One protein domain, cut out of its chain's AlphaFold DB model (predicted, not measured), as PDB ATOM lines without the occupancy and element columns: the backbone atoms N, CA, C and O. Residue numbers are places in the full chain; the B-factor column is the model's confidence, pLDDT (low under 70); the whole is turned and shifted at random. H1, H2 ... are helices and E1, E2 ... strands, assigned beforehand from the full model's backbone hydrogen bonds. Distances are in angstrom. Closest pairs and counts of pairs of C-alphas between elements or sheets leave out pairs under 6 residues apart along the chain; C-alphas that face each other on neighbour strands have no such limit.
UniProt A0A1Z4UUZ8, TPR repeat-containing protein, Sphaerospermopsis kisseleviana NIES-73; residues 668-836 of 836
ATOM      1  N   VAL A 668      47.605  13.101   2.537       97.56
ATOM      2  CA  VAL A 668      47.492  11.839   1.798       97.56
ATOM      3  C   VAL A 668      47.752  10.650   2.725       97.56
ATOM      4  O   VAL A 668      46.981   9.695   2.707       97.56
ATOM      5  N   LEU A 669      48.775  10.701   3.590       97.50
ATOM      6  CA  LEU A 669      49.039   9.638   4.567       97.50
ATOM      7  C   LEU A 669      47.853   9.415   5.506       97.50
ATOM      8  O   LEU A 669      47.447   8.272   5.701       97.50
ATOM      9  N   GLN A 670      47.255  10.482   6.042       96.75
ATOM     10  CA  GLN A 670      46.071  10.364   6.891       96.75
ATOM     11  C   GLN A 670      44.899   9.731   6.129       96.75
ATOM     12  O   GLN A 670      44.213   8.864   6.672       96.75
ATOM     13  N   ALA A 671      44.690  10.113   4.865       96.75
ATOM     14  CA  ALA A 671      43.653   9.538   4.012       96.75
ATOM     15  C   ALA A 671      43.894   8.045   3.715       96.75
ATOM     16  O   ALA A 671      42.961   7.243   3.780       96.75
ATOM     17  N   VAL A 672      45.146   7.644   3.475       96.94
ATOM     18  CA  VAL A 672      45.537   6.237   3.295       96.94
ATOM     19  C   VAL A 672      45.316   5.440   4.583       96.94
ATOM     20  O   VAL A 672      44.687   4.381   4.546       96.94
ATOM     21  N   THR A 673      45.767   5.952   5.735       95.94
ATOM     22  CA  THR A 673      45.533   5.323   7.045       95.94
ATOM     23  C   THR A 673      44.038   5.141   7.296       95.94
ATOM     24  O   THR A 673      43.606   4.046   7.656       95.94
ATOM     25  N   LYS A 674      43.235   6.182   7.036       93.69
ATOM     26  CA  LYS A 674      41.770   6.160   7.143       93.69
ATOM     27  C   LYS A 674      41.155   5.017   6.324       93.69
ATOM     28  O   LYS A 674      40.300   4.288   6.830       93.69
ATOM     29  N   VAL A 675      41.605   4.819   5.084       92.75
ATOM     30  CA  VAL A 675      41.131   3.722   4.221       92.75
ATOM     31  C   VAL A 675      41.525   2.350   4.760       92.75
ATOM     32  O   VAL A 675      40.682   1.454   4.786       92.75
ATOM     33  N   PHE A 676      42.764   2.164   5.220       92.31
ATOM     34  CA  PHE A 676      43.192   0.874   5.773       92.31
ATOM     35  C   PHE A 676      42.448   0.511   7.062       92.31
ATOM     36  O   PHE A 676      42.030  -0.639   7.210       92.31
ATOM     37  N   VAL A 677      42.184   1.487   7.943       89.00
ATOM     38  CA  VAL A 677      41.314   1.287   9.116       89.00
ATOM     39  C   VAL A 677      39.917   0.841   8.675       89.00
ATOM     40  O   VAL A 677      39.392  -0.133   9.213       89.00
ATOM     41  N   ALA A 678      39.333   1.493   7.664       85.38
ATOM     42  CA  ALA A 678      38.009   1.141   7.143       85.38
ATOM     43  C   ALA A 678      37.961  -0.261   6.498       85.38
ATOM     44  O   ALA A 678      36.953  -0.962   6.603       85.38
ATOM     45  N   LEU A 679      39.052  -0.695   5.855       85.44
ATOM     46  CA  LEU A 679      39.189  -2.037   5.277       85.44
ATOM     47  C   LEU A 679      39.437  -3.133   6.329       85.44
ATOM     48  O   LEU A 679      39.225  -4.309   6.024       85.44
ATOM     49  N   GLY A 680      39.820  -2.758   7.554       82.06
ATOM     50  CA  GLY A 680      40.181  -3.680   8.634       82.06
ATOM     51  C   GLY A 680      41.639  -4.155   8.596       82.06
ATOM     52  O   GLY A 680      41.983  -5.101   9.298       82.06
ATOM     53  N   GLU A 681      42.497  -3.509   7.804       87.94
ATOM     54  CA  GLU A 681      43.929  -3.817   7.679       87.94
ATOM     55  C   GLU A 681      44.716  -3.112   8.799       87.94
ATOM     56  O   GLU A 681      45.409  -2.112   8.588       87.94
ATOM     57  N   THR A 682      44.546  -3.593  10.034       86.25
ATOM     58  CA  THR A 682      44.985  -2.894  11.254       86.25
ATOM     59  C   THR A 682      46.497  -2.725  11.369       86.25
ATOM     60  O   THR A 682      46.942  -1.680  11.831       86.25
ATOM     61  N   GLU A 683      47.292  -3.712  10.942       90.44
ATOM     62  CA  GLU A 683      48.759  -3.658  11.053       90.44
ATOM     63  C   GLU A 683      49.340  -2.538  10.177       90.44
ATOM     64  O   GLU A 683      50.034  -1.650  10.672       90.44
ATOM     65  N   THR A 684      48.979  -2.515   8.890       92.31
ATOM     66  CA  THR A 684      49.420  -1.471   7.951       92.31
ATOM     67  C   THR A 684      48.914  -0.091   8.362       92.31
ATOM     68  O   THR A 684      49.656   0.890   8.298       92.31
ATOM     69  N   ALA A 685      47.664   0.006   8.823       93.81
ATOM     70  CA  ALA A 685      47.122   1.262   9.325       93.81
ATOM     71  C   ALA A 685      47.900   1.785  10.545       93.81
ATOM     72  O   ALA A 685      48.177   2.982  10.610       93.81
ATOM     73  N   GLN A 686      48.297   0.915  11.478       94.69
ATOM     74  CA  GLN A 686      49.081   1.298  12.653       94.69
ATOM     75  C   GLN A 686      50.487   1.789  12.282       94.69
ATOM     76  O   GLN A 686      50.954   2.791  12.829       94.69
ATOM     77  N   GLU A 687      51.153   1.134  11.328       96.50
ATOM     78  CA  GLU A 687      52.458   1.578  10.821       96.50
ATOM     79  C   GLU A 687      52.376   2.973  10.188       96.50
ATOM     80  O   GLU A 687      53.165   3.857  10.530       96.50
ATOM     81  N   LEU A 688      51.383   3.197   9.323       95.75
ATOM     82  CA  LEU A 688      51.176   4.483   8.656       95.75
ATOM     83  C   LEU A 688      50.749   5.588   9.625       95.75
ATOM     84  O   LEU A 688      51.201   6.722   9.498       95.75
ATOM     85  N   GLN A 689      49.904   5.270  10.609       96.56
ATOM     86  CA  GLN A 689      49.506   6.213  11.653       96.56
ATOM     87  C   GLN A 689      50.728   6.686  12.448       96.56
ATOM     88  O   GLN A 689      50.905   7.886  12.659       96.56
ATOM     89  N   LYS A 690      51.598   5.751  12.848       96.62
ATOM     90  CA  LYS A 690      52.849   6.073  13.535       96.62
ATOM     91  C   LYS A 690      53.769   6.919  12.654       96.62
ATOM     92  O   LYS A 690      54.261   7.943  13.115       96.62
ATOM     93  N   GLN A 691      53.952   6.530  11.392       97.19
ATOM     94  CA  GLN A 691      54.740   7.302  10.431       97.19
ATOM     95  C   GLN A 691      54.211   8.738  10.291       97.19
ATOM     96  O   GLN A 691      54.993   9.685  10.320       97.19
ATOM     97  N   GLY A 692      52.891   8.910  10.174       96.38
ATOM     98  CA  GLY A 692      52.251  10.223  10.092       96.38
ATOM     99  C   GLY A 692      52.476  11.077  11.340       96.38
ATOM    100  O   GLY A 692      52.794  12.257  11.218       96.38
ATOM    101  N   LEU A 693      52.385  10.486  12.538       95.06
ATOM    102  CA  LEU A 693      52.674  11.177  13.800       95.06
ATOM    103  C   LEU A 693      54.151  11.578  13.924       95.06
ATOM    104  O   LEU A 693      54.434  12.702  14.340       95.06
ATOM    105  N   ASP A 694      55.077  10.702  13.530       97.00
ATOM    106  CA  ASP A 694      56.518  10.978  13.552       97.00
ATOM    107  C   ASP A 694      56.869  12.135  12.593       97.00
ATOM    108  O   ASP A 694      57.582  13.071  12.968       97.00
ATOM    109  N   LEU A 695      56.316  12.120  11.373       96.38
ATOM    110  CA  LEU A 695      56.495  13.189  10.383       96.38
ATOM    111  C   LEU A 695      55.829  14.501  10.819       96.38
ATOM    112  O   LEU A 695      56.428  15.568  10.685       96.38
ATOM    113  N   LEU A 696      54.627  14.447  11.399       94.62
ATOM    114  CA  LEU A 696      53.972  15.623  11.968       94.62
ATOM    115  C   LEU A 696      54.821  16.228  13.090       94.62
ATOM    116  O   LEU A 696      55.027  17.439  13.124       94.62
ATOM    117  N   GLN A 697      55.367  15.403  13.986       93.50
ATOM    118  CA  GLN A 697      56.254  15.877  15.045       93.50
ATOM    119  C   GLN A 697      57.532  16.500  14.470       93.50
ATOM    120  O   GLN A 697      57.989  17.532  14.966       93.50
ATOM    121  N   GLN A 698      58.094  15.919  13.408       93.62
ATOM    122  CA  GLN A 698      59.226  16.506  12.696       93.62
ATOM    123  C   GLN A 698      58.875  17.886  12.122       93.62
ATOM    124  O   GLN A 698      59.679  18.805  12.271       93.62
ATOM    125  N   LEU A 699      57.697  18.049  11.513       90.38
ATOM    126  CA  LEU A 699      57.217  19.324  10.969       90.38
ATOM    127  C   LEU A 699      57.005  20.374  12.073       90.38
ATOM    128  O   LEU A 699      57.460  21.509  11.951       90.38
ATOM    129  N   LEU A 700      56.390  19.982  13.192       88.12
ATOM    130  CA  LEU A 700      56.150  20.857  14.346       88.12
ATOM    131  C   LEU A 700      57.443  21.307  15.044       88.12
ATOM    132  O   LEU A 700      57.475  22.379  15.647       88.12
ATOM    133  N   ASN A 701      58.509  20.508  14.970       89.19
ATOM    134  CA  ASN A 701      59.801  20.809  15.587       89.19
ATOM    135  C   ASN A 701      60.721  21.682  14.716       89.19
ATOM    136  O   ASN A 701      61.821  22.024  15.158       89.19
ATOM    137  N   GLN A 702      60.313  22.050  13.498       86.69
ATOM    138  CA  GLN A 702      61.105  22.936  12.644       86.69
ATOM    139  C   GLN A 702      61.210  24.338  13.261       86.69
ATOM    140  O   GLN A 702      60.221  24.905  13.729       86.69
ATOM    141  N   SER A 703      62.414  24.919  13.242       66.06
ATOM    142  CA  SER A 703      62.707  26.232  13.842       66.06
ATOM    143  C   SER A 703      61.943  27.392  13.196       66.06
ATOM    144  O   SER A 703      61.781  28.436  13.819       66.06
ATOM    145  N   THR A 704      61.463  27.204  11.969       72.38
ATOM    146  CA  THR A 704      60.669  28.164  11.193       72.38
ATOM    147  C   THR A 704      59.179  28.151  11.549       72.38
ATOM    148  O   THR A 704      58.450  29.056  11.149       72.38
ATOM    149  N   CYS A 705      58.699  27.153  12.299       73.50
ATOM    150  CA  CYS A 705      57.281  27.002  12.605       73.50
ATOM    151  C   CYS A 705      56.884  27.860  13.818       73.50
ATOM    152  O   CYS A 705      57.324  27.615  14.945       73.50
ATOM    153  N   SER A 706      56.042  28.874  13.595       79.50
ATOM    154  CA  SER A 706      55.507  29.725  14.664       79.50
ATOM    155  C   SER A 706      54.603  28.924  15.616       79.50
ATOM    156  O   SER A 706      54.000  27.926  15.226       79.50
ATOM    157  N   GLU A 707      54.440  29.369  16.865       78.56
ATOM    158  CA  GLU A 707      53.532  28.699  17.815       78.56
ATOM    159  C   GLU A 707      52.073  28.670  17.331       78.56
ATOM    160  O   GLU A 707      51.327  27.749  17.663       78.56
ATOM    161  N   GLN A 708      51.652  29.647  16.525       78.62
ATOM    162  CA  GLN A 708      50.324  29.653  15.913       78.62
ATOM    163  C   GLN A 708      50.213  28.594  14.810       78.62
ATOM    164  O   GLN A 708      49.254  27.819  14.814       78.62
ATOM    165  N   ASN A 709      51.224  28.489  13.946       78.94
ATOM    166  CA  ASN A 709      51.266  27.486  12.882       78.94
ATOM    167  C   ASN A 709      51.316  26.073  13.472       78.94
ATOM    168  O   ASN A 709      50.608  25.185  13.007       78.94
ATOM    169  N   LYS A 710      52.063  25.864  14.567       82.81
ATOM    170  CA  LYS A 710      52.073  24.581  15.289       82.81
ATOM    171  C   LYS A 710      50.681  24.171  15.757       82.81
ATOM    172  O   LYS A 710      50.307  23.010  15.611       82.81
ATOM    173  N   LYS A 711      49.901  25.112  16.302       83.88
ATOM    174  CA  LYS A 711      48.515  24.845  16.723       83.88
ATOM    175  C   LYS A 711      47.632  24.481  15.535       83.88
ATOM    176  O   LYS A 711      46.896  23.503  15.623       83.88
ATOM    177  N   GLN A 712      47.713  25.239  14.443       85.31
ATOM    178  CA  GLN A 712      46.930  24.978  13.232       85.31
ATOM    179  C   GLN A 712      47.258  23.604  12.638       85.31
ATOM    180  O   GLN A 712      46.344  22.828  12.381       85.31
ATOM    181  N   LEU A 713      48.543  23.264  12.512       87.19
ATOM    182  CA  LEU A 713      48.993  21.960  12.019       87.19
ATOM    183  C   LEU A 713      48.551  20.812  12.935       87.19
ATOM    184  O   LEU A 713      48.041  19.802  12.455       87.19
ATOM    185  N   ALA A 714      48.689  20.969  14.254       87.06
ATOM    186  CA  ALA A 714      48.254  19.952  15.211       87.06
ATOM    187  C   ALA A 714      46.737  19.702  15.149       87.06
ATOM    188  O   ALA A 714      46.306  18.556  15.253       87.06
ATOM    189  N   LEU A 715      45.933  20.753  14.952       87.31
ATOM    190  CA  LEU A 715      44.485  20.631  14.772       87.31
ATOM    191  C   LEU A 715      44.134  20.000  13.416       87.31
ATOM    192  O   LEU A 715      43.343  19.061  13.382       87.31
ATOM    193  N   LYS A 716      44.764  20.451  12.323       89.69
ATOM    194  CA  LYS A 716      44.575  19.914  10.962       89.69
ATOM    195  C   LYS A 716      44.840  18.408  10.897       89.69
ATOM    196  O   LYS A 716      44.111  17.674  10.241       89.69
ATOM    197  N   PHE A 717      45.854  17.933  11.620       93.06
ATOM    198  CA  PHE A 717      46.257  16.525  11.616       93.06
ATOM    199  C   PHE A 717      45.834  15.740  12.869       93.06
ATOM    200  O   PHE A 717      46.322  14.628  13.093       93.06
ATOM    201  N   ALA A 718      44.874  16.254  13.652       91.12
ATOM    202  CA  ALA A 718      44.307  15.552  14.810       91.12
ATOM    203  C   ALA A 718      43.696  14.183  14.444       91.12
ATOM    204  O   ALA A 718      43.627  13.285  15.290       91.12
ATOM    205  N   GLY A 719      43.338  13.996  13.168       92.62
ATOM    206  CA  GLY A 719      42.883  12.730  12.599       92.62
ATOM    207  C   GLY A 719      43.817  11.548  12.872       92.62
ATOM    208  O   GLY A 719      43.328  10.453  13.125       92.62
ATOM    209  N   PHE A 720      45.142  11.736  12.938       94.75
ATOM    210  CA  PHE A 720      46.054  10.633  13.287       94.75
ATOM    211  C   PHE A 720      45.836  10.100  14.710       94.75
ATOM    212  O   PHE A 720      45.933   8.894  14.939       94.75
ATOM    213  N   ILE A 721      45.521  10.977  15.670       92.00
ATOM    214  CA  ILE A 721      45.223  10.573  17.053       92.00
ATOM    215  C   ILE A 721      43.853   9.893  17.109       92.00
ATOM    216  O   ILE A 721      43.715   8.852  17.747       92.00
ATOM    217  N   GLN A 722      42.858  10.438  16.403       94.44
ATOM    218  CA  GLN A 722      41.515   9.850  16.312       94.44
ATOM    219  C   GLN A 722      41.552   8.439  15.700       94.44
ATOM    220  O   GLN A 722      40.975   7.514  16.260       94.44
ATOM    221  N   LEU A 723      42.323   8.240  14.626       94.62
ATOM    222  CA  LEU A 723      42.549   6.920  14.020       94.62
ATOM    223  C   LEU A 723      43.257   5.947  14.980       94.62
ATOM    224  O   LEU A 723      43.057   4.738  14.892       94.62
ATOM    225  N   GLY A 724      44.041   6.453  15.935       94.38
ATOM    226  CA  GLY A 724      44.623   5.645  17.009       94.38
ATOM    227  C   GLY A 724      43.576   5.032  17.938       94.38
ATOM    228  O   GLY A 724      43.726   3.885  18.356       94.38
ATOM    229  N   VAL A 725      42.482   5.755  18.204       94.19
ATOM    230  CA  VAL A 725      41.340   5.225  18.965       94.19
ATOM    231  C   VAL A 725      40.690   4.075  18.201       94.19
ATOM    232  O   VAL A 725      40.437   3.026  18.786       94.19
ATOM    233  N   ASP A 726      40.470   4.240  16.893       92.12
ATOM    234  CA  ASP A 726      39.895   3.193  16.039       92.12
ATOM    235  C   ASP A 726      40.752   1.923  16.025       92.12
ATOM    236  O   ASP A 726      40.233   0.810  16.125       92.12
ATOM    237  N   LEU A 727      42.073   2.086  15.932       91.94
ATOM    238  CA  LEU A 727      43.025   0.979  15.938       91.94
ATOM    239  C   LEU A 727      43.027   0.231  17.275       91.94
ATOM    240  O   LEU A 727      42.965  -0.999  17.274       91.94
ATOM    241  N   ALA A 728      43.016   0.948  18.402       91.88
ATOM    242  CA  ALA A 728      42.926   0.342  19.732       91.88
ATOM    243  C   ALA A 728      41.580  -0.380  19.947       91.88
ATOM    244  O   ALA A 728      41.548  -1.498  20.469       91.88
ATOM    245  N   VAL A 729      40.469   0.190  19.456       89.44
ATOM    246  CA  VAL A 729      39.157  -0.484  19.441       89.44
ATOM    247  C   VAL A 729      39.212  -1.777  18.626       89.44
ATOM    248  O   VAL A 729      38.748  -2.815  19.103       89.44
ATOM    249  N   ASN A 730      39.797  -1.744  17.426       85.44
ATOM    250  CA  ASN A 730      39.914  -2.918  16.557       85.44
ATOM    251  C   ASN A 730      40.820  -4.007  17.156       85.44
ATOM    252  O   ASN A 730      40.540  -5.193  16.984       85.44
ATOM    253  N   ALA A 731      41.861  -3.620  17.899       87.12
ATOM    254  CA  ALA A 731      42.721  -4.534  18.652       87.12
ATOM    255  C   ALA A 731      42.043  -5.116  19.911       87.12
ATOM    256  O   ALA A 731      42.534  -6.087  20.489       87.12
ATOM    257  N   GLY A 732      40.908  -4.551  20.333       88.19
ATOM    258  CA  GLY A 732      40.178  -4.946  21.536       88.19
ATOM    259  C   GLY A 732      40.699  -4.316  22.833       88.19
ATOM    260  O   GLY A 732      40.190  -4.655  23.905       88.19
ATOM    261  N   ASP A 733      41.659  -3.387  22.761       92.19
ATOM    262  CA  ASP A 733      42.157  -2.643  23.921       92.19
ATOM    263  C   ASP A 733      41.277  -1.414  24.192       92.19
ATOM    264  O   ASP A 733      41.578  -0.270  23.849       92.19
ATOM    265  N   LEU A 734      40.112  -1.669  24.792       92.88
ATOM    266  CA  LEU A 734      39.110  -0.631  25.043       92.88
ATOM    267  C   LEU A 734      39.553   0.397  26.092       92.88
ATOM    268  O   LEU A 734      39.029   1.510  26.098       92.88
ATOM    269  N   VAL A 735      40.477   0.029  26.987       94.56
ATOM    270  CA  VAL A 735      41.028   0.952  27.987       94.56
ATOM    271  C   VAL A 735      41.946   1.946  27.292       94.56
ATOM    272  O   VAL A 735      41.719   3.150  27.413       94.56
ATOM    273  N   GLU A 736      42.909   1.450  26.511       94.38
ATOM    274  CA  GLU A 736      43.821   2.291  25.736       94.38
ATOM    275  C   GLU A 736      43.052   3.186  24.755       94.38
ATOM    276  O   GLU A 736      43.272   4.396  24.722       94.38
ATOM    277  N   ALA A 737      42.072   2.631  24.033       93.62
ATOM    278  CA  ALA A 737      41.236   3.394  23.109       93.62
ATOM    279  C   ALA A 737      40.571   4.606  23.777       93.62
ATOM    280  O   ALA A 737      40.604   5.720  23.248       93.62
ATOM    281  N   TRP A 738      39.973   4.404  24.954       94.56
ATOM    282  CA  TRP A 738      39.317   5.488  25.678       94.56
ATOM    283  C   TRP A 738      40.323   6.512  26.224       94.56
ATOM    284  O   TRP A 738      40.069   7.713  26.140       94.56
ATOM    285  N   GLU A 739      41.476   6.073  26.737       94.81
ATOM    286  CA  GLU A 739      42.515   6.982  27.239       94.81
ATOM    287  C   GLU A 739      43.122   7.844  26.121       94.81
ATOM    288  O   GLU A 739      43.310   9.049  26.315       94.81
ATOM    289  N   ILE A 740      43.348   7.274  24.929       93.75
ATOM    290  CA  ILE A 740      43.754   8.030  23.731       93.75
ATOM    291  C   ILE A 740      42.674   9.056  23.371       93.75
ATOM    292  O   ILE A 740      42.994  10.219  23.119       93.75
ATOM    293  N   ALA A 741      41.396   8.661  23.384       93.38
ATOM    294  CA  ALA A 741      40.283   9.555  23.068       93.38
ATOM    295  C   ALA A 741      40.165  10.721  24.066       93.38
ATOM    296  O   ALA A 741      39.938  11.864  23.657       93.38
ATOM    297  N   GLU A 742      40.325  10.449  25.362       92.81
ATOM    298  CA  GLU A 742      40.309  11.456  26.427       92.81
ATOM    299  C   GLU A 742      41.501  12.411  26.295       92.81
ATOM    300  O   GLU A 742      41.343  13.633  26.375       92.81
ATOM    301  N   HIS A 743      42.693  11.868  26.036       91.38
ATOM    302  CA  HIS A 743      43.891  12.663  25.804       91.38
ATOM    303  C   HIS A 743      43.760  13.555  24.569       91.38
ATOM    304  O   HIS A 743      43.961  14.763  24.677       91.38
ATOM    305  N   GLY A 744      43.351  13.001  23.424       88.81
ATOM    306  CA  GLY A 744      43.163  13.746  22.179       88.81
ATOM    307  C   GLY A 744      42.159  14.892  22.320       88.81
ATOM    308  O   GLY A 744      42.452  16.019  21.914       88.81
ATOM    309  N   LYS A 745      41.017  14.643  22.978       89.44
ATOM    310  CA  LYS A 745      40.011  15.673  23.290       89.44
ATOM    311  C   LYS A 745      40.614  16.815  24.114       89.44
ATOM    312  O   LYS A 745      40.475  17.979  23.740       89.44
ATOM    313  N   ASN A 746      41.298  16.504  25.216       88.12
ATOM    314  CA  ASN A 746      41.865  17.525  26.105       88.12
ATOM    315  C   ASN A 746      43.025  18.290  25.448       88.12
ATOM    316  O   ASN A 746      43.171  19.491  25.680       88.12
ATOM    317  N   THR A 747      43.798  17.637  24.577       84.44
ATOM    318  CA  THR A 747      44.814  18.289  23.742       84.44
ATOM    319  C   THR A 747      44.175  19.299  22.789       84.44
ATOM    320  O   THR A 747      44.592  20.456  22.777       84.44
ATOM    321  N   CYS A 748      43.121  18.922  22.058       83.00
ATOM    322  CA  CYS A 748      42.427  19.834  21.139       83.00
ATOM    323  C   CYS A 748      41.790  21.023  21.876       83.00
ATOM    324  O   CYS A 748      41.992  22.171  21.479       83.00
ATOM    325  N   LEU A 749      41.097  20.771  22.994       82.38
ATOM    326  CA  LEU A 749      40.500  21.827  23.823       82.38
ATOM    327  C   LEU A 749      41.554  22.810  24.341       82.38
ATOM    328  O   LEU A 749      41.338  24.020  24.337       82.38
ATOM    329  N   LYS A 750      42.721  22.309  24.756       80.88
ATOM    330  CA  LYS A 750      43.828  23.157  25.203       80.88
ATOM    331  C   LYS A 750      44.409  24.002  24.070       80.88
ATOM    332  O   LYS A 750      44.759  25.154  24.305       80.88
ATOM    333  N   LEU A 751      44.522  23.450  22.862       77.25
ATOM    334  CA  LEU A 751      45.002  24.200  21.697       77.25
ATOM    335  C   LEU A 751      44.048  25.349  21.332       77.25
ATOM    336  O   LEU A 751      44.517  26.398  20.888       77.25
ATOM    337  N   GLN A 752      42.744  25.177  21.578       73.56
ATOM    338  CA  GLN A 752      41.704  26.178  21.319       73.56
ATOM    339  C   GLN A 752      41.552  27.232  22.435       73.56
ATOM    340  O   GLN A 752      41.249  28.387  22.144       73.56
ATOM    341  N   LEU A 753      41.775  26.880  23.706       73.88
ATOM    342  CA  LEU A 753      41.620  27.800  24.841       73.88
ATOM    343  C   LEU A 753      42.914  28.594  25.116       73.88
ATOM    344  O   LEU A 753      43.943  28.045  25.508       73.88
ATOM    345  N   SER A 754      42.876  29.921  24.971       52.84
ATOM    346  CA  SER A 754      44.006  30.802  25.299       52.84
ATOM    347  C   SER A 754      44.215  30.921  26.821       52.84
ATOM    348  O   SER A 754      43.403  31.556  27.493       52.84
ATOM    349  N   GLY A 755      45.314  30.366  27.365       53.06
ATOM    350  CA  GLY A 755      45.811  30.714  28.715       53.06
ATOM    351  C   GLY A 755      46.094  29.590  29.733       53.06
ATOM    352  O   GLY A 755      46.160  29.886  30.923       53.06
ATOM    353  N   GLY A 756      46.263  28.323  29.337       47.06
ATOM    354  CA  GLY A 756      46.522  27.208  30.274       47.06
ATOM    355  C   GLY A 756      48.005  26.850  30.503       47.06
ATOM    356  O   GLY A 756      48.837  27.047  29.623       47.06
ATOM    357  N   SER A 757      48.324  26.276  31.673       53.62
ATOM    358  CA  SER A 757      49.640  25.708  32.045       53.62
ATOM    359  C   SER A 757      50.137  24.625  31.067       53.62
ATOM    360  O   SER A 757      49.345  24.013  30.357       53.62
ATOM    361  N   ASN A 758      51.450  24.339  31.029       57.28
ATOM    362  CA  ASN A 758      52.060  23.399  30.063       57.28
ATOM    363  C   ASN A 758      51.642  21.925  30.218       57.28
ATOM    364  O   ASN A 758      51.768  21.165  29.261       57.28
ATOM    365  N   GLU A 759      51.054  21.515  31.339       63.62
ATOM    366  CA  GLU A 759      50.624  20.126  31.542       63.62
ATOM    367  C   GLU A 759      49.243  19.867  30.913       63.62
ATOM    368  O   GLU A 759      48.342  20.704  30.985       63.62
ATOM    369  N   ILE A 760      49.084  18.741  30.211       66.25
ATOM    370  CA  ILE A 760      47.782  18.253  29.732       66.25
ATOM    371  C   ILE A 760      47.263  17.314  30.815       66.25
ATOM    372  O   ILE A 760      47.832  16.245  31.026       66.25
ATOM    373  N   TYR A 761      46.213  17.720  31.525       75.94
ATOM    374  CA  TYR A 761      45.568  16.845  32.495       75.94
ATOM    375  C   TYR A 761      44.488  16.022  31.794       75.94
ATOM    376  O   TYR A 761      43.469  16.565  31.375       75.94
ATOM    377  N   SER A 762      44.713  14.716  31.694       83.12
ATOM    378  CA  SER A 762      43.721  13.745  31.228       83.12
ATOM    379  C   SER A 762      43.606  12.631  32.254       83.12
ATOM    380  O   SER A 762      44.616  12.131  32.750       83.12
ATOM    381  N   LEU A 763      42.373  12.262  32.600       85.88
ATOM    382  CA  LEU A 763      42.131  11.144  33.503       85.88
ATOM    383  C   LEU A 763      42.476   9.840  32.785       85.88
ATOM    384  O   LEU A 763      41.993   9.595  31.684       85.88
ATOM    385  N   ASN A 764      43.269   8.993  33.434       91.69
ATOM    386  CA  ASN A 764      43.380   7.597  33.032       91.69
ATOM    387  C   ASN A 764      42.139   6.817  33.502       91.69
ATOM    388  O   ASN A 764      41.312   7.321  34.275       91.69
ATOM    389  N   TYR A 765      41.997   5.573  33.055       91.75
ATOM    390  CA  TYR A 765      40.819   4.762  33.336       91.75
ATOM    391  C   TYR A 765      40.649   4.490  34.840       91.75
ATOM    392  O   TYR A 765      39.538   4.467  35.363       91.75
ATOM    393  N   GLN A 766      41.743   4.382  35.593       90.38
ATOM    394  CA  GLN A 766      41.661   4.296  37.054       90.38
ATOM    395  C   GLN A 766      41.161   5.606  37.690       90.38
ATOM    396  O   GLN A 766      40.440   5.579  38.686       90.38
ATOM    397  N   GLY A 767      41.530   6.753  37.122       91.06
ATOM    398  CA  GLY A 767      41.108   8.076  37.564       91.06
ATOM    399  C   GLY A 767      39.619   8.322  37.338       91.06
ATOM    400  O   GLY A 767      38.936   8.760  38.261       91.06
ATOM    401  N   ILE A 768      39.081   7.980  36.159       91.06
ATOM    402  CA  ILE A 768      37.641   8.144  35.879       91.06
ATOM    403  C   ILE A 768      36.780   7.266  36.802       91.06
ATOM    404  O   ILE A 768      35.703   7.689  37.217       91.06
ATOM    405  N   GLN A 769      37.277   6.093  37.219       92.19
ATOM    406  CA  GLN A 769      36.588   5.223  38.184       92.19
ATOM    407  C   GLN A 769      36.377   5.892  39.551       92.19
ATOM    408  O   GLN A 769      35.398   5.588  40.228       92.19
ATOM    409  N   GLN A 770      37.229   6.847  39.946       91.81
ATOM    410  CA  GLN A 770      37.062   7.597  41.201       91.81
ATOM    411  C   GLN A 770      35.869   8.562  41.167       91.81
ATOM    412  O   GLN A 770      35.386   8.976  42.220       91.81
ATOM    413  N   LEU A 771      35.386   8.914  39.972       90.62
ATOM    414  CA  LEU A 771      34.217   9.774  39.779       90.62
ATOM    415  C   LEU A 771      32.902   8.982  39.744       90.62
ATOM    416  O   LEU A 771      31.826   9.579  39.700       90.62
ATOM    417  N   LEU A 772      32.981   7.649  39.757       93.88
ATOM    418  CA  LEU A 772      31.840   6.754  39.643       93.88
ATOM    419  C   LEU A 772      31.478   6.122  40.992       93.88
ATOM    420  O   LEU A 772      32.304   5.923  41.879       93.88
ATOM    421  N   ASN A 773      30.209   5.759  41.123       93.62
ATOM    422  CA  ASN A 773      29.641   4.944  42.188       93.62
ATOM    423  C   ASN A 773      28.614   3.954  41.589       93.62
ATOM    424  O   ASN A 773      28.263   4.085  40.414       93.62
ATOM    425  N   PRO A 774      28.075   2.991  42.365       94.06
ATOM    426  CA  PRO A 774      27.167   1.963  41.843       94.06
ATOM    427  C   PRO A 774      25.902   2.461  41.117       94.06
ATOM    428  O   PRO A 774      25.240   1.664  40.456       94.06
ATOM    429  N   GLN A 775      25.532   3.740  41.250       93.81
ATOM    430  CA  GLN A 775      24.365   4.349  40.601       93.81
ATOM    431  C   GLN A 775      24.718   5.237  39.398       93.81
ATOM    432  O   GLN A 775      23.817   5.729  38.724       93.81
ATOM    433  N   THR A 776      26.003   5.452  39.110       93.62
ATOM    434  CA  THR A 776      26.464   6.358  38.047       93.62
ATOM    435  C   THR A 776      27.279   5.614  36.997       93.62
ATOM    436  O   THR A 776      28.080   4.738  37.327       93.62
ATOM    437  N   ALA A 777      27.131   6.017  35.740       92.56
ATOM    438  CA  ALA A 777      27.974   5.595  34.629       92.56
ATOM    439  C   ALA A 777      28.309   6.813  33.761       92.56
ATOM    440  O   ALA A 777      27.531   7.766  33.709       92.56
ATOM    441  N   VAL A 778      29.444   6.765  33.069       93.44
ATOM    442  CA  VAL A 778      29.813   7.760  32.054       93.44
ATOM    443  C   VAL A 778      29.506   7.184  30.676       93.44
ATOM    444  O   VAL A 778      29.859   6.040  30.387       93.44
ATOM    445  N   ILE A 779      28.846   7.980  29.838       91.94
ATOM    446  CA  ILE A 779      28.667   7.706  28.410       91.94
ATOM    447  C   ILE A 779      29.607   8.647  27.669       91.94
ATOM    448  O   ILE A 779      29.538   9.861  27.860       91.94
ATOM    449  N   TYR A 780      30.494   8.083  26.859       91.38
ATOM    450  CA  TYR A 780      31.516   8.821  26.137       91.38
ATOM    451  C   TYR A 780      31.388   8.554  24.643       91.38
ATOM    452  O   TYR A 780      31.498   7.408  24.202       91.38
ATOM    453  N   TRP A 781      31.172   9.613  23.871       90.44
ATOM    454  CA  TRP A 781      31.157   9.552  22.415       90.44
ATOM    455  C   TRP A 781      32.506   9.996  21.866       90.44
ATOM    456  O   TRP A 781      33.040  11.025  22.279       90.44
ATOM    457  N   HIS A 782      33.046   9.222  20.933       91.31
ATOM    458  CA  HIS A 782      34.245   9.580  20.193       91.31
ATOM    459  C   HIS A 782      33.948   9.523  18.700       91.31
ATOM    460  O   HIS A 782      33.569   8.471  18.187       91.31
ATOM    461  N   LEU A 783      34.124  10.659  18.033       90.19
ATOM    462  CA  LEU A 783      34.015  10.792  16.589       90.19
ATOM    463  C   LEU A 783      35.423  10.775  15.989       90.19
ATOM    464  O   LEU A 783      36.264  11.592  16.373       90.19
ATOM    465  N   SER A 784      35.655   9.853  15.061       90.88
ATOM    466  CA  SER A 784      36.877   9.756  14.271       90.88
ATOM    467  C   SER A 784      36.566   9.910  12.775       90.88
ATOM    468  O   SER A 784      35.395   9.892  12.386       90.88
ATOM    469  N   PRO A 785      37.590   9.994  11.904       87.81
ATOM    470  CA  PRO A 785      37.385  10.036  10.457       87.81
ATOM    471  C   PRO A 785      36.727   8.779   9.859       87.81
ATOM    472  O   PRO A 785      36.361   8.796   8.685       87.81
ATOM    473  N   VAL A 786      36.624   7.675  10.615       85.88
ATOM    474  CA  VAL A 786      36.101   6.382  10.127       85.88
ATOM    475  C   VAL A 786      34.871   5.917  10.907       85.88
ATOM    476  O   VAL A 786      34.040   5.198  10.354       85.88
ATOM    477  N   ALA A 787      34.729   6.294  12.179       86.75
ATOM    478  CA  ALA A 787      33.722   5.712  13.055       86.75
ATOM    479  C   ALA A 787      33.199   6.674  14.130       86.75
ATOM    480  O   ALA A 787      33.868   7.608  14.570       86.75
ATOM    481  N   LEU A 788      31.991   6.373  14.613       89.06
ATOM    482  CA  LEU A 788      31.430   6.943  15.837       89.06
ATOM    483  C   LEU A 788      31.364   5.865  16.930       89.06
ATOM    484  O   LEU A 788      30.485   4.995  16.916       89.06
ATOM    485  N   HIS A 789      32.276   5.937  17.902       89.12
ATOM    486  CA  HIS A 789      32.343   5.006  19.034       89.12
ATOM    487  C   HIS A 789      31.561   5.522  20.240       89.12
ATOM    488  O   HIS A 789      31.563   6.713  20.549       89.12
ATOM    489  N   THR A 790      30.909   4.608  20.961       90.44
ATOM    490  CA  THR A 790      30.216   4.904  22.225       90.44
ATOM    491  C   THR A 790      30.740   3.995  23.327       90.44
ATOM    492  O   THR A 790      30.433   2.801  23.348       90.44
ATOM    493  N   PHE A 791      31.493   4.567  24.261       92.25
ATOM    494  CA  PHE A 791      31.995   3.874  25.441       92.25
ATOM    495  C   PHE A 791      31.056   4.114  26.626       92.25
ATOM    496  O   PHE A 791      30.664   5.246  26.907       92.25
ATOM    497  N   ILE A 792      30.709   3.051  27.345       93.25
ATOM    498  CA  ILE A 792      30.007   3.115  28.626       93.25
ATOM    499  C   ILE A 792      30.976   2.678  29.718       93.25
ATOM    500  O   ILE A 792      31.381   1.515  29.780       93.25
ATOM    501  N   ILE A 793      31.294   3.590  30.627       94.06
ATOM    502  CA  ILE A 793      32.165   3.326  31.769       94.06
ATOM    503  C   ILE A 793      31.286   3.147  33.000       94.06
ATOM    504  O   ILE A 793      30.605   4.076  33.439       94.06
ATOM    505  N   LYS A 794      31.275   1.928  33.538       93.00
ATOM    506  CA  LYS A 794      30.532   1.582  34.753       93.00
ATOM    507  C   LYS A 794      31.460   1.574  35.959       93.00
ATOM    508  O   LYS A 794      32.650   1.292  35.825       93.00
ATOM    509  N   TYR A 795      30.879   1.840  37.125       94.00
ATOM    510  CA  TYR A 795      31.569   1.695  38.398       94.00
ATOM    511  C   TYR A 795      32.116   0.277  38.573       94.00
ATOM    512  O   TYR A 795      31.376  -0.692  38.390       94.00
ATOM    513  N   ASP A 796      33.396   0.188  38.934       91.38
ATOM    514  CA  ASP A 796      34.123  -1.056  39.223       91.38
ATOM    515  C   ASP A 796      34.195  -2.034  38.029       91.38
ATOM    516  O   ASP A 796      34.392  -3.238  38.185       91.38
ATOM    517  N   ALA A 797      34.024  -1.529  36.800       92.00
ATOM    518  CA  ALA A 797      34.202  -2.321  35.587       92.00
ATOM    519  C   ALA A 797      35.686  -2.364  35.170       92.00
ATOM    520  O   ALA A 797      36.314  -1.305  35.091       92.00
ATOM    521  N   PRO A 798      36.239  -3.543  34.820       90.25
ATOM    522  CA  PRO A 798      37.660  -3.694  34.489       90.25
ATOM    523  C   PRO A 798      38.061  -3.014  33.170       90.25
ATOM    524  O   PRO A 798      39.238  -2.737  32.967       90.25
ATOM    525  N   SER A 799      37.100  -2.737  32.289       92.19
ATOM    526  CA  SER A 799      37.284  -2.013  31.031       92.19
ATOM    527  C   SER A 799      35.984  -1.308  30.613       92.19
ATOM    528  O   SER A 799      34.903  -1.688  31.092       92.19
ATOM    529  N   PRO A 800      36.050  -0.286  29.735       92.44
ATOM    530  CA  PRO A 800      34.858   0.306  29.144       92.44
ATOM    531  C   PRO A 800      34.034  -0.737  28.385       92.44
ATOM    532  O   PRO A 800      34.573  -1.633  27.738       92.44
ATOM    533  N   LEU A 801      32.712  -0.585  28.403       89.81
ATOM    534  CA  LEU A 801      31.824  -1.333  27.522       89.81
ATOM    535  C   LEU A 801      31.659  -0.553  26.219       89.81
ATOM    536  O   LEU A 801      31.124   0.552  26.232       89.81
ATOM    537  N   LEU A 802      32.067  -1.134  25.097       85.44
ATOM    538  CA  LEU A 802      31.777  -0.565  23.785       85.44
ATOM    539  C   LEU A 802      30.353  -0.953  23.362       85.44
ATOM    540  O   LEU A 802      29.974  -2.127  23.400       85.44
ATOM    541  N   LEU A 803      29.537   0.036  23.001       77.94
ATOM    542  CA  LEU A 803      28.144  -0.180  22.616       77.94
ATOM    543  C   LEU A 803      28.075  -0.764  21.190       77.94
ATOM    544  O   LEU A 803      27.952  -0.014  20.218       77.94
ATOM    545  N   LEU A 804      28.074  -2.108  21.137       62.53
ATOM    546  CA  LEU A 804      28.132  -3.020  19.975       62.53
ATOM    547  C   LEU A 804      29.548  -3.185  19.368       62.53
ATOM    548  O   LEU A 804      30.240  -2.209  19.110       62.53
ATOM    549  N   THR A 805      29.953  -4.439  19.134       55.53
ATOM    550  CA  THR A 805      31.239  -4.918  18.563       55.53
ATOM    551  C   THR A 805      30.960  -6.010  17.513       55.53
ATOM    552  O   THR A 805      29.892  -6.620  17.591       55.53
ATOM    553  N   PRO A 806      31.915  -6.443  16.660       49.00
ATOM    554  CA  PRO A 806      32.933  -5.760  15.851       49.00
ATOM    555  C   PRO A 806      32.678  -6.001  14.332       49.00
ATOM    556  O   PRO A 806      31.648  -6.546  13.941       49.00
ATOM    557  N   ILE A 807      33.623  -5.620  13.463       47.78
ATOM    558  CA  ILE A 807      33.674  -5.963  12.026       47.78
ATOM    559  C   ILE A 807      33.687  -7.500  11.872       47.78
ATOM    560  O   ILE A 807      34.746  -8.117  11.931       47.78
ATOM    561  N   GLN A 808      32.529  -8.157  11.748       44.34
ATOM    562  CA  GLN A 808      32.462  -9.624  11.598       44.34
ATOM    563  C   GLN A 808      31.709 -10.116  10.360       44.34
ATOM    564  O   GLN A 808      31.710 -11.318  10.101       44.34
ATOM    565  N   GLU A 809      31.167  -9.224   9.530       42.19
ATOM    566  CA  GLU A 809      30.630  -9.606   8.222       42.19
ATOM    567  C   GLU A 809      31.478  -9.016   7.094       42.19
ATOM    568  O   GLU A 809      31.628  -7.808   6.946       42.19
ATOM    569  N   VAL A 810      32.066  -9.915   6.303       50.75
ATOM    570  CA  VAL A 810      33.119  -9.654   5.306       50.75
ATOM    571  C   VAL A 810      32.597  -8.893   4.069       50.75
ATOM    572  O   VAL A 810      33.387  -8.454   3.238       50.75
ATOM    573  N   GLU A 811      31.282  -8.689   3.949       52.03
ATOM    574  CA  GLU A 811      30.645  -8.059   2.780       52.03
ATOM    575  C   GLU A 811      29.813  -6.800   3.094       52.03
ATOM    576  O   GLU A 811      29.389  -6.124   2.159       52.03
ATOM    577  N   VAL A 812      29.606  -6.445   4.369       62.84
ATOM    578  CA  VAL A 812      28.709  -5.347   4.790       62.84
ATOM    579  C   VAL A 812      29.511  -4.204   5.428       62.84
ATOM    580  O   VAL A 812      30.542  -4.436   6.056       62.84
ATOM    581  N   ILE A 813      29.051  -2.956   5.257       62.66
ATOM    582  CA  ILE A 813      29.623  -1.763   5.909       62.66
ATOM    583  C   ILE A 813      29.722  -2.009   7.429       62.66
ATOM    584  O   ILE A 813      28.708  -2.376   8.031       62.66
ATOM    585  N   PRO A 814      30.884  -1.779   8.077       69.50
ATOM    586  CA  PRO A 814      30.988  -1.870   9.529       69.50
ATOM    587  C   PRO A 814      29.941  -0.997  10.235       69.50
ATOM    588  O   PRO A 814      29.766   0.167   9.883       69.50
ATOM    589  N   GLU A 815      29.279  -1.515  11.270       73.25
ATOM    590  CA  GLU A 815      28.197  -0.795  11.970       73.25
ATOM    591  C   GLU A 815      28.645   0.577  12.514       73.25
ATOM    592  O   GLU A 815      27.882   1.540  12.490       73.25
ATOM    593  N   ALA A 816      29.900   0.705  12.952       70.06
ATOM    594  CA  ALA A 816      30.450   1.979  13.419       70.06
ATOM    595  C   ALA A 816      30.587   3.026  12.293       70.06
ATOM    596  O   ALA A 816      30.340   4.209  12.525       70.06
ATOM    597  N   VAL A 817      30.904   2.583  11.068       75.00
ATOM    598  CA  VAL A 817      30.920   3.421   9.855       75.00
ATOM    599  C   VAL A 817      29.489   3.781   9.458       75.00
ATOM    600  O   VAL A 817      29.203   4.925   9.124       75.00
ATOM    601  N   LYS A 818      28.553   2.830   9.544       78.38
ATOM    602  CA  LYS A 818      27.135   3.083   9.262       78.38
ATOM    603  C   LYS A 818      26.555   4.156  10.189       78.38
ATOM    604  O   LYS A 818      25.876   5.059   9.715       78.38
ATOM    605  N   ARG A 819      26.872   4.106  11.486       79.94
ATOM    606  CA  ARG A 819      26.486   5.145  12.456       79.94
ATOM    607  C   ARG A 819      27.104   6.498  12.151       79.94
ATOM    608  O   ARG A 819      26.422   7.502  12.313       79.94
ATOM    609  N   LEU A 820      28.369   6.524  11.728       82.81
ATOM    610  CA  LEU A 820      29.000   7.755  11.266       82.81
ATOM    611  C   LEU A 820      28.202   8.348  10.098       82.81
ATOM    612  O   LEU A 820      27.814   9.505  10.167       82.81
ATOM    613  N   VAL A 821      27.858   7.541   9.092       82.19
ATOM    614  CA  VAL A 821      27.061   7.985   7.934       82.19
ATOM    615  C   VAL A 821      25.660   8.456   8.341       82.19
ATOM    616  O   VAL A 821      25.172   9.458   7.821       82.19
ATOM    617  N   GLU A 822      24.997   7.759   9.267       84.81
ATOM    618  CA  GLU A 822      23.696   8.174   9.811       84.81
ATOM    619  C   GLU A 822      23.799   9.501  10.575       84.81
ATOM    620  O   GLU A 822      22.942  10.368  10.410       84.81
ATOM    621  N   PHE A 823      24.854   9.678  11.375       86.00
ATOM    622  CA  PHE A 823      25.126  10.909  12.110       86.00
ATOM    623  C   PHE A 823      25.437  12.079  11.173       86.00
ATOM    624  O   PHE A 823      24.835  13.136  11.324       86.00
ATOM    625  N   GLU A 824      26.307  11.883  10.180       85.06
ATOM    626  CA  GLU A 824      26.617  12.874   9.142       85.06
ATOM    627  C   GLU A 824      25.350  13.267   8.370       85.06
ATOM    628  O   GLU A 824      25.060  14.445   8.208       85.06
ATOM    629  N   SER A 825      24.528  12.288   7.978       83.75
ATOM    630  CA  SER A 825      23.260  12.550   7.280       83.75
ATOM    631  C   SER A 825      22.268  13.329   8.148       83.75
ATOM    632  O   SER A 825      21.535  14.184   7.649       83.75
ATOM    633  N   TRP A 826      22.212  13.021   9.448       88.75
ATOM    634  CA  TRP A 826      21.403  13.771  10.404       88.75
ATOM    635  C   TRP A 826      21.936  15.194  10.591       88.75
ATOM    636  O   TRP A 826      21.136  16.125  10.637       88.75
ATOM    637  N   LEU A 827      23.257  15.372  10.656       83.31
ATOM    638  CA  LEU A 827      23.899  16.676  10.792       83.31
ATOM    639  C   LEU A 827      23.624  17.559   9.566       83.31
ATOM    640  O   LEU A 827      23.195  18.699   9.733       83.31
ATOM    641  N   ASP A 828      23.766  17.005   8.358       77.69
ATOM    642  CA  ASP A 828      23.430  17.667   7.091       77.69
ATOM    643  C   ASP A 828      21.963  18.122   7.057       77.69
ATOM    644  O   ASP A 828      21.632  19.197   6.553       77.69
ATOM    645  N   PHE A 829      21.054  17.279   7.558       80.31
ATOM    646  CA  PHE A 829      19.633  17.602   7.647       80.31
ATOM    647  C   PHE A 829      19.372  18.704   8.678       80.31
ATOM    648  O   PHE A 829      18.701  19.687   8.371       80.31
ATOM    649  N   TRP A 830      19.943  18.566   9.877       85.44
ATOM    650  CA  TRP A 830      19.796  19.527  10.965       85.44
ATOM    651  C   TRP A 830      20.304  20.917  10.574       85.44
ATOM    652  O   TRP A 830      19.659  21.912  10.881       85.44
ATOM    653  N   GLN A 831      21.422  21.002   9.853       73.75
ATOM    654  CA  GLN A 831      21.967  22.279   9.385       73.75
ATOM    655  C   GLN A 831      21.056  22.985   8.391       73.75
ATOM    656  O   GLN A 831      20.913  24.202   8.469       73.75
ATOM    657  N   LYS A 832      20.424  22.234   7.483       74.94
ATOM    658  CA  LYS A 832      19.445  22.799   6.547       74.94
ATOM    659  C   LYS A 832      18.239  23.358   7.292       74.94
ATOM    660  O   LYS A 832      17.864  24.490   7.034       74.94
ATOM    661  N   GLU A 833      17.700  22.614   8.258       79.12
ATOM    662  CA  GLU A 833      16.591  23.102   9.090       79.12
ATOM    663  C   GLU A 833      16.981  24.276   9.998       79.12
ATOM    664  O   GLU A 833      16.132  25.094  10.316       79.12
ATOM    665  N   TYR A 834      18.235  24.365  10.448       75.19
ATOM    666  CA  TYR A 834      18.691  25.463  11.308       75.19
ATOM    667  C   TYR A 834      18.924  26.774  10.539       75.19
ATOM    668  O   TYR A 834      18.895  27.851  11.133       75.19
ATOM    669  N   GLN A 835      19.218  26.686   9.238       59.12
ATOM    670  CA  GLN A 835      19.413  27.842   8.357       59.12
ATOM    671  C   GLN A 835      18.097  28.394   7.778       59.12
ATOM    672  O   GLN A 835      18.082  29.547   7.342       59.12
ATOM    673  N   GLU A 836      17.029  27.589   7.771       49.78
ATOM    674  CA  GLU A 836      15.643  27.985   7.458       49.78
ATOM    675  C   GLU A 836      14.950  28.654   8.657       49.78
ATOM    676  O   GLU A 836      14.174  29.612   8.416       49.78
TER     677      GLU A 836
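What this domain is: This is residues 668 to 836 of the 836 residues of the protein "TPR repeat-containing protein" of Sphaerospermopsis kisseleviana NIES-73 (UniProt A0A1Z4UUZ8). Look first for a bundle of helices in which H1, H2, H4 and H5 run side by side and the shorter H3 packs at one end, on the ends of H2 and H5; a two-stranded hairpin, E1 and E2, crosses one side of H4 and H5. The long helix H7 starts beside E2 and sticks out from the body with residues 824 to 835. The printed part has 169 residues, with seven named helices and two named strands in the order H1 H2 H3 H4 H5 H6 E1 E2 H7; the sheet E1 - E2 is antiparallel and the class is mostly helix. The whole is compact, with a radius of gyration of the C-alphas of 17.5 A and spans of 49 by 46 by 42 A.

Where its parts are: Find C-alpha 668 at (47.492, 11.839, 1.798), where H1 begins; it runs to residue 679, 16.5 A. Next come H2, residues 682 to 700, 26.4 A long, and H3, residues 707 to 716. H4, residues 719 to 731, covers 18.3 A, and H5, residues 734 to 752, covers 27.2 A from C-alpha 734 at (39.110, -0.631, 25.043). After the short H6, residues 765 to 769, look for E1, residues 777 to 783, and E2, residues 788 to 794, each 19.7 A long. H7, residues 815 to 835, runs 30.2 A and ends at C-alpha 835, (19.413, 27.842, 8.357).

How they stand to each other: Begin with the bundle of H1 to H5, helices grouped together. H1 and H2 form a helical hairpin and touch at Thr 673 and Ala 685, their closest C-alphas, 4.9 A apart. H4 touches H2, closest at the C-alphas of Gln 689 and Phe 720, 5.8 A, at a shallow tilt of 26 degrees, opposite ways. H4 and H5, another helical hairpin, touch at a shallow tilt of 11 degrees; the C-alphas of Val 725 and Ala 737 are closest, 4.5 A. H3 and H5 only just touch, with 3 pairs of C-alphas within 8 A, the closest Lys 711 and Leu 751 at 6.1 A; H5 uses residues 748 to 751 alone. H5 and H6 only just touch, also with 3 pairs, the closest C-alphas being Val 735 and Tyr 765, 6.6 A. In the hairpin of E1 and E2, N 780 and O 791 are 2.8 A apart, within hydrogen-bond range. The closest C-alphas of E2 and H7 are Leu 788 and Leu 820, 5.2 A. H7 touches no helix. In each of the seven helices every O i to N i+4 pair is within hydrogen-bond range.

The domain as a whole: The C-alphas of Thr 704 and Gln 775 are the two farthest apart, 52.4 A. The printed part has no cut. The links H5 to H6 and E2 to H7 are long; in the second, residues 801 to 802 pair with 791 to 792 of E2, antiparallel. Mean pLDDT of the printed part is 84.5; look for values under 70 at residues 703, 754 to 760, 804 to 814 and 835 to 836.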